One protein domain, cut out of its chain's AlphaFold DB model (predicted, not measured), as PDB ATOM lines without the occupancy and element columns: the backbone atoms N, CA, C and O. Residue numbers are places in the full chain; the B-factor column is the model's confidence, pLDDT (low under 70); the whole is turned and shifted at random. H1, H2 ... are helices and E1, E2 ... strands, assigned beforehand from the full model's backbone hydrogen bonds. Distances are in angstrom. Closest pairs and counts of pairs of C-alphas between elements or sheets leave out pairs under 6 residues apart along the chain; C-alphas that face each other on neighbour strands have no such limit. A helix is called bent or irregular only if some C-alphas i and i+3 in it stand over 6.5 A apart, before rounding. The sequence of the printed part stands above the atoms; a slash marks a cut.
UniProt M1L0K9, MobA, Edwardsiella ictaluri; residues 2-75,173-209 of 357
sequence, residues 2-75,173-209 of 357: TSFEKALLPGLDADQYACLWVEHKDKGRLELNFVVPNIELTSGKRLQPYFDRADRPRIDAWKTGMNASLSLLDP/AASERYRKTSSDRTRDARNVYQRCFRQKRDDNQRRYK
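What this domain is: This is residues 2 to 75 and 173 to 209 of the 357 residues of the protein "MobA" of Edwardsiella ictaluri (UniProt M1L0K9). A long straight helix, H4, runs along the length of the domain; H2 packs on it, crossing at a steep angle, and the short H1 packs on H2. A two-stranded hairpin, E1 and E2, reaches away from these helices, and its tip, residues 25 to 30, sticks out; at one end of the length most of H3, residues 173 to 178, also sticks out, while at the other end lies the unnamed stretch of residues 36 to 51. The printed part has 111 residues with four named helices and two named strands, in the order H1, E1, E2, H2, H3, H4; the class is mostly helix and the sheet, E1 - E2, is antiparallel. The whole is only just loose, close to compact, with a radius of gyration of the C-alphas of 16.3 A and spans of 54 by 37 by 22 A.

How they stand to each other: Look first at the sheet, where E1, residues 20 to 24, and E2, residues 31 to 35, form a hairpin, antiparallel at 155 degrees between their directions. N 22 and O 33 are 2.8 A apart and N 33 and O 22 are 2.9 A apart, both within hydrogen-bond range. H4, residues 182 to 207, is apart from both strands. H2, residues 52 to 69, touches H4, which takes part with residues 186 to 197 alone; they run opposite ways at a steep tilt of 46 degrees, and their closest C-alphas, those of Ala 61 and Ala 189, are 4.5 A apart. H2 is irregular: C-alphas 54 and 57 are 7.1 A apart. H1, residues 2 to 8, touches H2 at residues 55 to 62 alone, at a shallow tilt of 31 degrees, opposite ways; the closest C-alphas, those of Ala 7 and Ile 59, are 6.8 A apart. H1 and H4 are close but not clearly touching, with the closest C-alphas, those of Ala 7 and Phe 197, 6.9 A apart. H3, residues 173 to 180, and H4 meet only through their link, and H3 is apart from H2. Every O i to N i+4 pair is within hydrogen-bond range in H1, H3 and H4, and 12 of 14 are in H2.

Where its parts are: Find C-alpha 20 at (142.561, 145.361, 223.401); from there E1 runs 13.1 A to C-alpha 24, and E2 runs 13.6 A from C-alpha 31 to C-alpha 35. H1 begins at C-alpha 2 at (132.516, 141.791, 218.686) and spans 9.7 A. H2 spans 24.2 A, H3 10.4 A and H4 36.7 A, ending at C-alpha 207 at (146.769, 127.435, 210.007).

The domain as a whole: The two C-alphas farthest apart, those of Gly 44 and Ala 173, are 54.2 A apart. Residues 76 to 172 are not printed, and C-alphas 75 and 173 are 16.6 A apart across this cut, which lies in the link from H2 to H3. The links H1 to E1 and E2 to H2 are long, with 11 and 16 residues. The mean pLDDT of the printed part is 92.8, and no printed residue is under 70.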
ATOM      1  N   THR A   2     132.558 143.233 219.037       91.44
ATOM      2  CA  THR A   2     132.516 141.791 218.686       91.44
ATOM      3  C   THR A   2     132.262 141.466 217.207       91.44
ATOM      4  O   THR A   2     132.913 140.595 216.639       91.44
ATOM      5  N   SER A   3     131.321 142.151 216.542       93.69
ATOM      6  CA  SER A   3     131.062 141.913 215.109       93.69
ATOM      7  C   SER A   3     132.278 142.244 214.233       93.69
ATOM      8  O   SER A   3     132.532 141.546 213.253       93.69
ATOM      9  N   PHE A   4     133.047 143.272 214.608       95.19
ATOM     10  CA  PHE A   4     134.274 143.639 213.909       95.19
ATOM     11  C   PHE A   4     135.366 142.593 214.129       95.19
ATOM     12  O   PHE A   4     135.992 142.177 213.164       95.19
ATOM     13  N   GLU A   5     135.555 142.115 215.360       95.31
ATOM     14  CA  GLU A   5     136.528 141.052 215.657       95.31
ATOM     15  C   GLU A   5     136.232 139.781 214.859       95.31
ATOM     16  O   GLU A   5     137.124 139.251 214.204       95.31
ATOM     17  N   LYS A   6     134.960 139.364 214.786       95.25
ATOM     18  CA  LYS A   6     134.539 138.235 213.939       95.25
ATOM     19  C   LYS A   6     134.828 138.474 212.455       95.25
ATOM     20  O   LYS A   6     135.191 137.540 211.746       95.25
ATOM     21  N   ALA A   7     134.664 139.705 211.972       96.81
ATOM     22  CA  ALA A   7     135.001 140.068 210.598       96.81
ATOM     23  C   ALA A   7     136.520 140.118 210.358       96.81
ATOM     24  O   ALA A   7     136.973 139.814 209.253       96.81
ATOM     25  N   LEU A   8     137.307 140.492 211.368       96.31
ATOM     26  CA  LEU A   8     138.762 140.598 211.302       96.31
ATOM     27  C   LEU A   8     139.425 139.215 211.336       96.31
ATOM     28  O   LEU A   8     140.205 138.891 210.440       96.31
ATOM     29  N   LEU A   9     139.043 138.394 212.317       96.19
ATOM     30  CA  LEU A   9     139.639 137.104 212.670       96.19
ATOM     31  C   LEU A   9     138.616 135.958 212.544       96.19
ATOM     32  O   LEU A   9     138.308 135.275 213.521       96.19
ATOM     33  N   PRO A  10     138.049 135.719 211.349       96.50
ATOM     34  CA  PRO A  10     137.002 134.721 211.200       96.50
ATOM     35  C   PRO A  10     137.548 133.312 211.461       96.50
ATOM     36  O   PRO A  10     138.634 132.963 210.999       96.50
ATOM     37  N   GLY A  11     136.770 132.495 212.173       94.38
ATOM     38  CA  GLY A  11     137.109 131.098 212.461       94.38
ATOM     39  C   GLY A  11     138.103 130.879 213.597       94.38
ATOM     40  O   GLY A  11     138.481 129.731 213.793       94.38
ATOM     41  N   LEU A  12     138.516 131.939 214.300       95.31
ATOM     42  CA  LEU A  12     139.236 131.829 215.565       95.31
ATOM     43  C   LEU A  12     138.261 131.948 216.737       95.31
ATOM     44  O   LEU A  12     137.381 132.819 216.727       95.31
ATOM     45  N   ASP A  13     138.443 131.095 217.736       92.94
ATOM     46  CA  ASP A  13     137.723 131.159 219.005       92.94
ATOM     47  C   ASP A  13     138.279 132.286 219.896       92.94
ATOM     48  O   ASP A  13     139.372 132.807 219.670       92.94
ATOM     49  N   ALA A  14     137.511 132.708 220.903       90.94
ATOM     50  CA  ALA A  14     137.874 133.846 221.757       90.94
ATOM     51  C   ALA A  14     139.135 133.604 222.612       90.94
ATOM     52  O   ALA A  14     139.778 134.561 223.024       90.94
ATOM     53  N   ASP A  15     139.499 132.345 222.863       93.50
ATOM     54  CA  ASP A  15     140.725 131.934 223.560       93.50
ATOM     55  C   ASP A  15     141.957 131.877 222.635       93.50
ATOM     56  O   ASP A  15     143.082 131.767 223.115       93.50
ATOM     57  N   GLN A  16     141.772 131.991 221.314       94.62
ATOM     58  CA  GLN A  16     142.850 131.935 220.317       94.62
ATOM     59  C   GLN A  16     143.504 133.293 220.036       94.62
ATOM     60  O   GLN A  16     144.566 133.367 219.415       94.62
ATOM     61  N   TYR A  17     142.899 134.396 220.472       95.50
ATOM     62  CA  TYR A  17     143.445 135.738 220.285       95.50
ATOM     63  C   TYR A  17     143.053 136.663 221.432       95.50
ATOM     64  O   TYR A  17     142.043 136.470 222.096       95.50
ATOM     65  N   ALA A  18     143.836 137.721 221.620       95.50
ATOM     66  CA  ALA A  18     143.481 138.837 222.485       95.50
ATOM     67  C   ALA A  18     143.291 140.097 221.635       95.50
ATOM     68  O   ALA A  18     144.046 140.337 220.692       95.50
ATOM     69  N   CYS A  19     142.292 140.912 221.972       95.62
ATOM     70  CA  CYS A  19     142.035 142.192 221.323       95.62
ATOM     71  C   CYS A  19     141.788 143.263 222.390       95.62
ATOM     72  O   CYS A  19     140.764 143.246 223.070       95.62
ATOM     73  N   LEU A  20     142.730 144.195 222.538       95.88
ATOM     74  CA  LEU A  20     142.561 145.361 223.401       95.88
ATOM     75  C   LEU A  20     141.911 146.486 222.601       95.88
ATOM     76  O   LEU A  20     142.463 146.897 221.585       95.88
ATOM     77  N   TRP A  21     140.799 147.030 223.089       96.25
ATOM     78  CA  TRP A  21     140.161 148.221 222.530       96.25
ATOM     79  C   TRP A  21     140.541 149.473 223.319       96.25
ATOM     80  O   TRP A  21     140.465 149.488 224.545       96.25
ATOM     81  N   VAL A  22     140.905 150.539 222.610       95.19
ATOM     82  CA  VAL A  22     141.262 151.842 223.180       95.19
ATOM     83  C   VAL A  22     140.280 152.890 222.675       95.19
ATOM     84  O   VAL A  22     140.148 153.117 221.471       95.19
ATOM     85  N   GLU A  23     139.589 153.533 223.612       94.50
ATOM     86  CA  GLU A  23     138.623 154.589 223.339       94.50
ATOM     87  C   GLU A  23     139.288 155.971 223.397       94.50
ATOM     88  O   GLU A  23     139.821 156.382 224.424       94.50
ATOM     89  N   HIS A  24     139.213 156.715 222.296       93.12
ATOM     90  CA  HIS A  24     139.699 158.087 222.179       93.12
ATOM     91  C   HIS A  24     138.511 159.058 222.077       93.12
ATOM     92  O   HIS A  24     137.687 158.954 221.163       93.12
ATOM     93  N   LYS A  25     138.430 160.012 223.018       91.56
ATOM     94  CA  LYS A  25     137.393 161.072 223.089       91.56
ATOM     95  C   LYS A  25     137.943 162.483 222.886       91.56
ATOM     96  O   LYS A  25     137.183 163.444 222.820       91.56
ATOM     97  N   ASP A  26     139.255 162.611 222.750       86.88
ATOM     98  CA  ASP A  26     139.996 163.871 222.672       86.88
ATOM     99  C   ASP A  26     139.709 164.683 221.396       86.88
ATOM    100  O   ASP A  26     140.015 165.870 221.332       86.88
ATOM    101  N   LYS A  27     139.087 164.076 220.378       79.94
ATOM    102  CA  LYS A  27     138.925 164.674 219.039       79.94
ATOM    103  C   LYS A  27     137.498 165.100 218.707       79.94
ATOM    104  O   LYS A  27     137.154 165.212 217.529       79.94
ATOM    105  N   GLY A  28     136.650 165.270 219.723       83.94
ATOM    106  CA  GLY A  28     135.241 165.649 219.549       83.94
ATOM    107  C   GLY A  28     134.393 164.603 218.811       83.94
ATOM    108  O   GLY A  28     133.269 164.884 218.409       83.94
ATOM    109  N   ARG A  29     134.931 163.396 218.610       86.06
ATOM    110  CA  ARG A  29     134.235 162.217 218.088       86.06
ATOM    111  C   ARG A  29     134.813 160.969 218.741       86.06
ATOM    112  O   ARG A  29     135.990 160.959 219.094       86.06
ATOM    113  N   LEU A  30     133.991 159.929 218.843       88.06
ATOM    114  CA  LEU A  30     134.426 158.611 219.288       88.06
ATOM    115  C   LEU A  30     135.363 157.995 218.240       88.06
ATOM    116  O   LEU A  30     134.941 157.715 217.116       88.06
ATOM    117  N   GLU A  31     136.624 157.780 218.601       90.94
ATOM    118  CA  GLU A  31     137.557 156.959 217.828       90.94
ATOM    119  C   GLU A  31     137.903 155.708 218.644       90.94
ATOM    120  O   GLU A  31     138.341 155.805 219.787       90.94
ATOM    121  N   LEU A  32     137.690 154.525 218.064       92.38
ATOM    122  CA  LEU A  32     138.067 153.249 218.669       92.38
ATOM    123  C   LEU A  32     139.280 152.697 217.930       92.38
ATOM    124  O   LEU A  32     139.193 152.385 216.741       92.38
ATOM    125  N   ASN A  33     140.388 152.561 218.645       93.75
ATOM    126  CA  ASN A  33     141.562 151.839 218.178       93.75
ATOM    127  C   ASN A  33     141.571 150.444 218.799       93.75
ATOM    128  O   ASN A  33     140.934 150.213 219.826       93.75
ATOM    129  N   PHE A  34     142.288 149.512 218.184       95.06
ATOM    130  CA  PHE A  34     142.465 148.181 218.744       95.06
ATOM    131  C   PHE A  34     143.895 147.688 218.553       95.06
ATOM    132  O   PHE A  34     144.579 148.087 217.609       95.06
ATOM    133  N   VAL A  35     144.332 146.812 219.450       95.69
ATOM    134  CA  VAL A  35     145.642 146.165 219.418       95.69
ATOM    135  C   VAL A  35     145.435 144.662 219.535       95.69
ATOM    136  O   VAL A  35     144.801 144.188 220.476       95.69
ATOM    137  N   VAL A  36     145.976 143.924 218.568       96.00
ATOM    138  CA  VAL A  36     145.968 142.458 218.545       96.00
ATOM    139  C   VAL A  36     147.422 141.991 218.489       96.00
ATOM    140  O   VAL A  36     148.150 142.432 217.593       96.00
ATOM    141  N   PRO A  37     147.873 141.127 219.414       95.75
ATOM    142  CA  PRO A  37     149.196 140.521 219.336       95.75
ATOM    143  C   PRO A  37     149.383 139.735 218.033       95.75
ATOM    144  O   PRO A  37     148.473 139.060 217.555       95.75
ATOM    145  N   ASN A  38     150.594 139.756 217.475       96.94
ATOM    146  CA  ASN A  38     150.930 139.005 216.257       96.94
ATOM    147  C   ASN A  38     151.206 137.513 216.534       96.94
ATOM    148  O   ASN A  38     152.073 136.902 215.906       96.94
ATOM    149  N   ILE A  39     150.485 136.926 217.485       96.62
ATOM    150  CA  ILE A  39     150.585 135.528 217.896       96.62
ATOM    151  C   ILE A  39     149.178 134.986 218.140       96.62
ATOM    152  O   ILE A  39     148.336 135.665 218.724       96.62
ATOM    153  N   GLU A  40     148.915 133.782 217.648       96.44
ATOM    154  CA  GLU A  40     147.713 133.029 217.984       96.44
ATOM    155  C   GLU A  40     147.993 132.255 219.278       96.44
ATOM    156  O   GLU A  40     149.015 131.573 219.393       96.44
ATOM    157  N   LEU A  41     147.126 132.430 220.273       95.31
ATOM    158  CA  LEU A  41     147.425 132.123 221.673       95.31
ATOM    159  C   LEU A  41     147.470 130.622 221.978       95.31
ATOM    160  O   LEU A  41     148.186 130.225 222.892       95.31
ATOM    161  N   THR A  42     146.754 129.784 221.222       93.56
ATOM    162  CA  THR A  42     146.712 128.336 221.489       93.56
ATOM    163  C   THR A  42     147.850 127.572 220.817       93.56
ATOM    164  O   THR A  42     148.446 126.688 221.425       93.56
ATOM    165  N   SER A  43     148.183 127.903 219.569       91.50
ATOM    166  CA  SER A  43     149.241 127.234 218.803       91.50
ATOM    167  C   SER A  43     150.602 127.924 218.900       91.50
ATOM    168  O   SER A  43     151.596 127.356 218.445       91.50
ATOM    169  N   GLY A  44     150.662 129.158 219.413       93.44
ATOM    170  CA  GLY A  44     151.880 129.974 219.473       93.44
ATOM    171  C   GLY A  44     152.392 130.444 218.105       93.44
ATOM    172  O   GLY A  44     153.456 131.057 218.007       93.44
ATOM    173  N   LYS A  45     151.660 130.166 217.019       95.19
ATOM    174  CA  LYS A  45     152.053 130.560 215.661       95.19
ATOM    175  C   LYS A  45     151.862 132.057 215.460       95.19
ATOM    176  O   LYS A  45     150.947 132.665 216.010       95.19
ATOM    177  N   ARG A  46     152.674 132.647 214.577       96.31
ATOM    178  CA  ARG A  46     152.497 134.043 214.160       96.31
ATOM    179  C   ARG A  46     151.093 134.256 213.584       96.31
ATOM    180  O   ARG A  46     150.764 133.681 212.548       96.31
ATOM    181  N   LEU A  47     150.329 135.153 214.202       95.69
ATOM    182  CA  LEU A  47     149.059 135.655 213.688       95.69
ATOM    183  C   LEU A  47     149.307 136.948 212.909       95.69
ATOM    184  O   LEU A  47     149.988 137.846 213.392       95.69
ATOM    185  N   GLN A  48     148.755 137.051 211.699       94.62
ATOM    186  CA  GLN A  48     148.666 138.313 210.958       94.62
ATOM    187  C   GLN A  48     147.205 138.782 211.014       94.62
ATOM    188  O   GLN A  48     146.396 138.275 210.228       94.62
ATOM    189  N   PRO A  49     146.840 139.707 211.926       94.31
ATOM    190  CA  PRO A  49     145.444 140.103 212.114       94.31
ATOM    191  C   PRO A  49     144.858 140.826 210.900       94.31
ATOM    192  O   PRO A  49     143.675 140.681 210.601       94.31
ATOM    193  N   TYR A  50     145.692 141.594 210.193       95.62
ATOM    194  CA  TYR A  50     145.280 142.371 209.030       95.62
ATOM    195  C   TYR A  50     146.400 142.511 207.995       95.62
ATOM    196  O   TYR A  50     147.549 142.804 208.333       95.62
ATOM    197  N   PHE A  51     146.046 142.348 206.724       95.00
ATOM    198  CA  PHE A  51     146.860 142.657 205.557       95.00
ATOM    199  C   PHE A  51     145.984 143.311 204.476       95.00
ATOM    200  O   PHE A  51     145.146 142.650 203.863       95.00
ATOM    201  N   ASP A  52     146.194 144.611 204.227       95.12
ATOM    202  CA  ASP A  52     145.294 145.470 203.431       95.12
ATOM    203  C   ASP A  52     144.864 144.841 202.099       95.12
ATOM    204  O   ASP A  52     143.672 144.700 201.835       95.12
ATOM    205  N   ARG A  53     145.816 144.349 201.297       94.75
ATOM    206  CA  ARG A  53     145.527 143.787 199.968       94.75
ATOM    207  C   ARG A  53     144.547 142.607 200.003       94.75
ATOM    208  O   ARG A  53     143.788 142.435 199.053       94.75
ATOM    209  N   ALA A  54     144.576 141.792 201.055       93.81
ATOM    210  CA  ALA A  54     143.717 140.614 201.184       93.81
ATOM    211  C   ALA A  54     142.438 140.905 201.984       93.81
ATOM    212  O   ALA A  54     141.367 140.391 201.661       93.81
ATOM    213  N   ASP A  55     142.544 141.726 203.027       96.56
ATOM    214  CA  ASP A  55     141.489 141.881 204.026       96.56
ATOM    215  C   ASP A  55     140.605 143.105 203.789       96.56
ATOM    216  O   ASP A  55     139.439 143.100 204.191       96.56
ATOM    217  N   ARG A  56     141.106 144.137 203.099       97.12
ATOM    218  CA  ARG A  56     140.344 145.360 202.832       97.12
ATOM    219  C   ARG A  56     138.987 145.101 202.170       97.12
ATOM    220  O   ARG A  56     138.014 145.646 202.682       97.12
ATOM    221  N   PRO A  57     138.848 144.242 201.137       97.12
ATOM    222  CA  PRO A  57     137.533 143.959 200.558       97.12
ATOM    223  C   PRO A  57     136.529 143.406 201.577       97.12
ATOM    224  O   PRO A  57     135.361 143.779 201.550       97.12
ATOM    225  N   ARG A  58     136.979 142.552 202.509       97.25
ATOM    226  CA  ARG A  58     136.131 141.979 203.566       97.25
ATOM    227  C   ARG A  58     135.710 143.040 204.578       97.25
ATOM    228  O   ARG A  58     134.534 143.106 204.929       97.25
ATOM    229  N   ILE A  59     136.653 143.859 205.039       97.44
ATOM    230  CA  ILE A  59     136.399 144.881 206.062       97.44
ATOM    231  C   ILE A  59     135.564 146.042 205.506       97.44
ATOM    232  O   ILE A  59     134.623 146.478 206.166       97.44
ATOM    233  N   ASP A  60     135.827 146.494 204.276       95.56
ATOM    234  CA  ASP A  60     135.024 147.529 203.607       95.56
ATOM    235  C   ASP A  60     133.583 147.039 203.360       95.56
ATOM    236  O   ASP A  60     132.616 147.784 203.559       95.56
ATOM    237  N   ALA A  61     133.417 145.763 202.999       96.50
ATOM    238  CA  ALA A  61     132.110 145.136 202.841       96.50
ATOM    239  C   ALA A  61     131.356 144.993 204.178       96.50
ATOM    240  O   ALA A  61     130.178 145.349 204.257       96.50
ATOM    241  N   TRP A  62     132.036 144.550 205.244       96.25
ATOM    242  CA  TRP A  62     131.478 144.512 206.603       96.25
ATOM    243  C   TRP A  62     131.019 145.901 207.056       96.25
ATOM    244  O   TRP A  62     129.887 146.059 207.511       96.25
ATOM    245  N   LYS A  63     131.862 146.921 206.862       94.12
ATOM    246  CA  LYS A  63     131.553 148.317 207.187       94.12
ATOM    247  C   LYS A  63     130.305 148.795 206.449       94.12
ATOM    248  O   LYS A  63     129.436 149.406 207.058       94.12
ATOM    249  N   THR A  64     130.204 148.505 205.154       92.62
ATOM    250  CA  THR A  64     129.037 148.880 204.342       92.62
ATOM    251  C   THR A  64     127.762 148.219 204.872       92.62
ATOM    252  O   THR A  64     126.755 148.897 205.062       92.62
ATOM    253  N   GLY A  65     127.815 146.920 205.189       92.56
ATOM    254  CA  GLY A  65     126.686 146.196 205.776       92.56
ATOM    255  C   GLY A  65     126.275 146.729 207.152       92.56
ATOM    256  O   GLY A  65     125.084 146.899 207.399       92.56
ATOM    257  N   MET A  66     127.250 147.041 208.011       92.31
ATOM    258  CA  MET A  66     127.015 147.579 209.354       92.31
ATOM    259  C   MET A  66     126.419 148.990 209.309       92.31
ATOM    260  O   MET A  66     125.463 149.287 210.023       92.31
ATOM    261  N   ASN A  67     126.942 149.847 208.428       91.06
ATOM    262  CA  ASN A  67     126.399 151.183 208.205       91.06
ATOM    263  C   ASN A  67     124.939 151.117 207.746       91.06
ATOM    264  O   ASN A  67     124.115 151.869 208.258       91.06
ATOM    265  N   ALA A  68     124.610 150.195 206.836       89.00
ATOM    266  CA  ALA A  68     123.243 149.996 206.373       89.00
ATOM    267  C   ALA A  68     122.318 149.474 207.487       89.00
ATOM    268  O   ALA A  68     121.219 149.992 207.649       89.00
ATOM    269  N   SER A  69     122.753 148.490 208.286       89.75
ATOM    270  CA  SER A  69     121.924 147.941 209.374       89.75
ATOM    271  C   SER A  69     121.669 148.934 210.503       89.75
ATOM    272  O   SER A  69     120.610 148.902 211.118       89.75
ATOM    273  N   LEU A  70     122.637 149.808 210.780       89.50
ATOM    274  CA  LEU A  70     122.558 150.799 211.853       89.50
ATOM    275  C   LEU A  70     122.084 152.176 211.362       89.50
ATOM    276  O   LEU A  70     122.075 153.122 212.142       89.50
ATOM    277  N   SER A  71     121.714 152.307 210.082       87.75
ATOM    278  CA  SER A  71     121.338 153.585 209.451       87.75
ATOM    279  C   SER A  71     122.355 154.711 209.703       87.75
ATOM    280  O   SER A  71     121.995 155.868 209.922       87.75
ATOM    281  N   LEU A  72     123.648 154.370 209.699       86.31
ATOM    282  CA  LEU A  72     124.724 155.331 209.933       86.31
ATOM    283  C   LEU A  72     124.959 156.202 208.701       86.31
ATOM    284  O   LEU A  72     124.740 155.789 207.561       86.31
ATOM    285  N   LEU A  73     125.477 157.407 208.941       81.38
ATOM    286  CA  LEU A  73     125.845 158.339 207.880       81.38
ATOM    287  C   LEU A  73     126.891 157.718 206.941       81.38
ATOM    288  O   LEU A  73     127.975 157.320 207.374       81.38
ATOM    289  N   ASP A  74     126.584 157.694 205.643       81.00
ATOM    290  CA  ASP A  74     127.520 157.259 204.610       81.00
ATOM    291  C   ASP A  74     128.444 158.429 204.223       81.00
ATOM    292  O   ASP A  74     127.978 159.427 203.665       81.00
ATOM    293  N   PRO A  75     129.761 158.348 204.492       78.88
ATOM    294  CA  PRO A  75     130.698 159.409 204.126       78.88
ATOM    295  C   PRO A  75     130.865 159.574 202.608       78.88
ATOM    296  O   PRO A  75     131.453 160.565 202.177       78.88
ATOM    297  N   ALA A 173     120.232 165.612 193.571       83.94
ATOM    298  CA  ALA A 173     119.862 164.563 192.623       83.94
ATOM    299  C   ALA A 173     120.906 163.434 192.552       83.94
ATOM    300  O   ALA A 173     120.560 162.257 192.430       83.94
ATOM    301  N   ALA A 174     122.203 163.751 192.636       82.62
ATOM    302  CA  ALA A 174     123.266 162.750 192.710       82.62
ATOM    303  C   ALA A 174     123.180 161.939 194.008       82.62
ATOM    304  O   ALA A 174     123.327 160.716 193.970       82.62
ATOM    305  N   SER A 175     122.904 162.598 195.134       84.06
ATOM    306  CA  SER A 175     122.649 161.966 196.428       84.06
ATOM    307  C   SER A 175     121.408 161.076 196.379       84.06
ATOM    308  O   SER A 175     121.453 159.932 196.823       84.06
ATOM    309  N   GLU A 176     120.319 161.520 195.756       86.25
ATOM    310  CA  GLU A 176     119.123 160.699 195.566       86.25
ATOM    311  C   GLU A 176     119.405 159.458 194.721       86.25
ATOM    312  O   GLU A 176     119.060 158.349 195.129       86.25
ATOM    313  N   ARG A 177     120.084 159.604 193.575       86.94
ATOM    314  CA  ARG A 177     120.521 158.463 192.750       86.94
ATOM    315  C   ARG A 177     121.417 157.507 193.548       86.94
ATOM    316  O   ARG A 177     121.264 156.287 193.471       86.94
ATOM    317  N   TYR A 178     122.322 158.052 194.358       85.88
ATOM    318  CA  TYR A 178     123.211 157.284 195.226       85.88
ATOM    319  C   TYR A 178     122.457 156.507 196.317       85.88
ATOM    320  O   TYR A 178     122.779 155.352 196.613       85.88
ATOM    321  N   ARG A 179     121.426 157.115 196.908       85.38
ATOM    322  CA  ARG A 179     120.571 156.483 197.921       85.38
ATOM    323  C   ARG A 179     119.636 155.444 197.311       85.38
ATOM    324  O   ARG A 179     119.482 154.379 197.898       85.38
ATOM    325  N   LYS A 180     119.096 155.685 196.109       87.94
ATOM    326  CA  LYS A 180     118.269 154.711 195.367       87.94
ATOM    327  C   LYS A 180     119.012 153.392 195.124       87.94
ATOM    328  O   LYS A 180     118.429 152.326 195.276       87.94
ATOM    329  N   THR A 181     120.316 153.451 194.853       86.69
ATOM    330  CA  THR A 181     121.177 152.261 194.671       86.69
ATOM    331  C   THR A 181     121.720 151.672 195.983       86.69
ATOM    332  O   THR A 181     122.502 150.723 195.963       86.69
ATOM    333  N   SER A 182     121.335 152.206 197.150       84.12
ATOM    334  CA  SER A 182     121.849 151.758 198.457       84.12
ATOM    335  C   SER A 182     121.529 150.291 198.752       84.12
ATOM    336  O   SER A 182     122.371 149.566 199.289       84.12
ATOM    337  N   SER A 183     120.341 149.827 198.350       85.94
ATOM    338  CA  SER A 183     119.931 148.428 198.530       85.94
ATOM    339  C   SER A 183     120.840 147.473 197.751       85.94
ATOM    340  O   SER A 183     121.380 146.525 198.326       85.94
ATOM    341  N   ASP A 184     121.103 147.777 196.476       89.88
ATOM    342  CA  ASP A 184     121.991 146.979 195.627       89.88
ATOM    343  C   ASP A 184     123.422 146.971 196.171       89.88
ATOM    344  O   ASP A 184     124.000 145.904 196.357       89.88
ATOM    345  N   ARG A 185     123.959 148.139 196.556       90.12
ATOM    346  CA  ARG A 185     125.290 148.239 197.184       90.12
ATOM    347  C   ARG A 185     125.392 147.415 198.463       90.12
ATOM    348  O   ARG A 185     126.407 146.767 198.707       90.12
ATOM    349  N   THR A 186     124.343 147.430 199.282       91.69
ATOM    350  CA  THR A 186     124.290 146.648 200.522       91.69
ATOM    351  C   THR A 186     124.248 145.151 200.219       91.69
ATOM    352  O   THR A 186     124.932 144.372 200.885       91.69
ATOM    353  N   ARG A 187     123.486 144.731 199.203       93.94
ATOM    354  CA  ARG A 187     123.444 143.338 198.738       93.94
ATOM    355  C   ARG A 187     124.807 142.883 198.214       93.94
ATOM    356  O   ARG A 187     125.296 141.836 198.633       93.94
ATOM    357  N   ASP A 188     125.452 143.689 197.382       94.75
ATOM    358  CA  ASP A 188     126.770 143.381 196.824       94.75
ATOM    359  C   ASP A 188     127.836 143.306 197.919       94.75
ATOM    360  O   ASP A 188     128.620 142.356 197.963       94.75
ATOM    361  N   ALA A 189     127.816 144.245 198.871       95.19
ATOM    362  CA  ALA A 189     128.681 144.202 200.042       95.19
ATOM    363  C   ALA A 189     128.463 142.919 200.857       95.19
ATOM    364  O   ALA A 189     129.431 142.273 201.247       95.19
ATOM    365  N   ARG A 190     127.216 142.480 201.069       96.00
ATOM    366  CA  ARG A 190     126.943 141.203 201.753       96.00
ATOM    367  C   ARG A 190     127.549 140.014 201.006       96.00
ATOM    368  O   ARG A 190     128.186 139.176 201.644       96.00
ATOM    369  N   ASN A 191     127.426 139.966 199.681       97.44
ATOM    370  CA  ASN A 191     128.003 138.897 198.861       97.44
ATOM    371  C   ASN A 191     129.540 138.879 198.944       97.44
ATOM    372  O   ASN A 191     130.148 137.830 199.175       97.44
ATOM    373  N   VAL A 192     130.176 140.049 198.815       97.44
ATOM    374  CA  VAL A 192     131.634 140.200 198.951       97.44
ATOM    375  C   VAL A 192     132.091 139.786 200.347       97.44
ATOM    376  O   VAL A 192     133.036 139.004 200.470       97.44
ATOM    377  N   TYR A 193     131.398 140.256 201.388       97.94
ATOM    378  CA  TYR A 193     131.696 139.909 202.772       97.94
ATOM    379  C   TYR A 193     131.636 138.398 202.981       97.94
ATOM    380  O   TYR A 193     132.616 137.825 203.439       97.94
ATOM    381  N   GLN A 194     130.545 137.732 202.587       97.50
ATOM    382  CA  GLN A 194     130.387 136.286 202.763       97.50
ATOM    383  C   GLN A 194     131.498 135.489 202.073       97.50
ATOM    384  O   GLN A 194     132.074 134.583 202.681       97.50
ATOM    385  N   ARG A 195     131.835 135.839 200.827       97.75
ATOM    386  CA  ARG A 195     132.900 135.167 200.072       97.75
ATOM    387  C   ARG A 195     134.259 135.331 200.754       97.75
ATOM    388  O   ARG A 195     134.927 134.340 201.042       97.75
ATOM    389  N   CYS A 196     134.659 136.571 201.036       97.56
ATOM    390  CA  CYS A 196     135.964 136.860 201.630       97.56
ATOM    391  C   CYS A 196     136.061 136.377 203.087       97.56
ATOM    392  O   CYS A 196     137.139 135.995 203.537       97.56
ATOM    393  N   PHE A 197     134.944 136.364 203.821       97.69
ATOM    394  CA  PHE A 197     134.848 135.805 205.167       97.69
ATOM    395  C   PHE A 197     135.115 134.304 205.158       97.69
ATOM    396  O   PHE A 197     135.976 133.853 205.907       97.69
ATOM    397  N   ARG A 198     134.438 133.538 204.290       97.69
ATOM    398  CA  ARG A 198     134.655 132.085 204.170       97.69
ATOM    399  C   ARG A 198     136.106 131.774 203.822       97.69
ATOM    400  O   ARG A 198     136.735 130.988 204.514       97.69
ATOM    401  N   GLN A 199     136.668 132.469 202.834       96.75
ATOM    402  CA  GLN A 199     138.058 132.261 202.430       96.75
ATOM    403  C   GLN A 199     139.048 132.497 203.583       96.75
ATOM    404  O   GLN A 199     139.939 131.680 203.804       96.75
ATOM    405  N   LYS A 200     138.890 133.595 204.335       97.19
ATOM    406  CA  LYS A 200     139.769 133.888 205.475       97.19
ATOM    407  C   LYS A 200     139.538 132.928 206.641       97.19
ATOM    408  O   LYS A 200     140.504 132.533 207.285       97.19
ATOM    409  N   ARG A 201     138.287 132.536 206.892       96.81
ATOM    410  CA  ARG A 201     137.931 131.533 207.901       96.81
ATOM    411  C   ARG A 201     138.638 130.216 207.616       96.81
ATOM    412  O   ARG A 201     139.285 129.677 208.502       96.81
ATOM    413  N   ASP A 202     138.545 129.733 206.382       96.25
ATOM    414  CA  ASP A 202     139.121 128.452 205.990       96.25
ATOM    415  C   ASP A 202     140.666 128.499 206.052       96.25
ATOM    416  O   ASP A 202     141.292 127.532 206.483       96.25
ATOM    417  N   ASP A 203     141.298 129.628 205.698       95.44
ATOM    418  CA  ASP A 203     142.745 129.848 205.890       95.44
ATOM    419  C   ASP A 203     143.137 129.833 207.377       95.44
ATOM    420  O   ASP A 203     144.064 129.118 207.763       95.44
ATOM    421  N   ASN A 204     142.407 130.561 208.225       95.69
ATOM    422  CA  ASN A 204     142.657 130.592 209.664       95.69
ATOM    423  C   ASN A 204     142.495 129.197 210.287       95.69
ATOM    424  O   ASN A 204     143.400 128.735 210.976       95.69
ATOM    425  N   GLN A 205     141.409 128.487 209.976       93.69
ATOM    426  CA  GLN A 205     141.161 127.133 210.477       93.69
ATOM    427  C   GLN A 205     142.213 126.126 209.999       93.69
ATOM    428  O   GLN A 205     142.537 125.194 210.724       93.69
ATOM    429  N   ARG A 206     142.788 126.299 208.800       94.12
ATOM    430  CA  ARG A 206     143.904 125.459 208.329       94.12
ATOM    431  C   ARG A 206     145.205 125.743 209.078       94.12
ATOM    432  O   ARG A 206     145.941 124.801 209.367       94.12
ATOM    433  N   ARG A 207     145.509 127.012 209.365       94.25
ATOM    434  CA  ARG A 207     146.769 127.435 210.007       94.25
ATOM    435  C   ARG A 207     146.782 127.193 211.512       94.25
ATOM    436  O   ARG A 207     147.776 126.684 212.038       94.25
ATOM    437  N   TYR A 208     145.685 127.539 212.171       93.56
ATOM    438  CA  TYR A 208     145.521 127.549 213.623       93.56
ATOM    439  C   TYR A 208     144.509 126.483 214.041       93.56
ATOM    440  O   TYR A 208     143.560 126.746 214.781       93.56
ATOM    441  N   LYS A 209     144.687 125.268 213.506       88.44
ATOM    442  CA  LYS A 209     143.920 124.106 213.952       88.44
ATOM    443  C   LYS A 209     144.104 123.960 215.452       88.44
ATOM    444  O   LYS A 209     145.242 123.948 215.929       88.44
TER     445      LYS A 209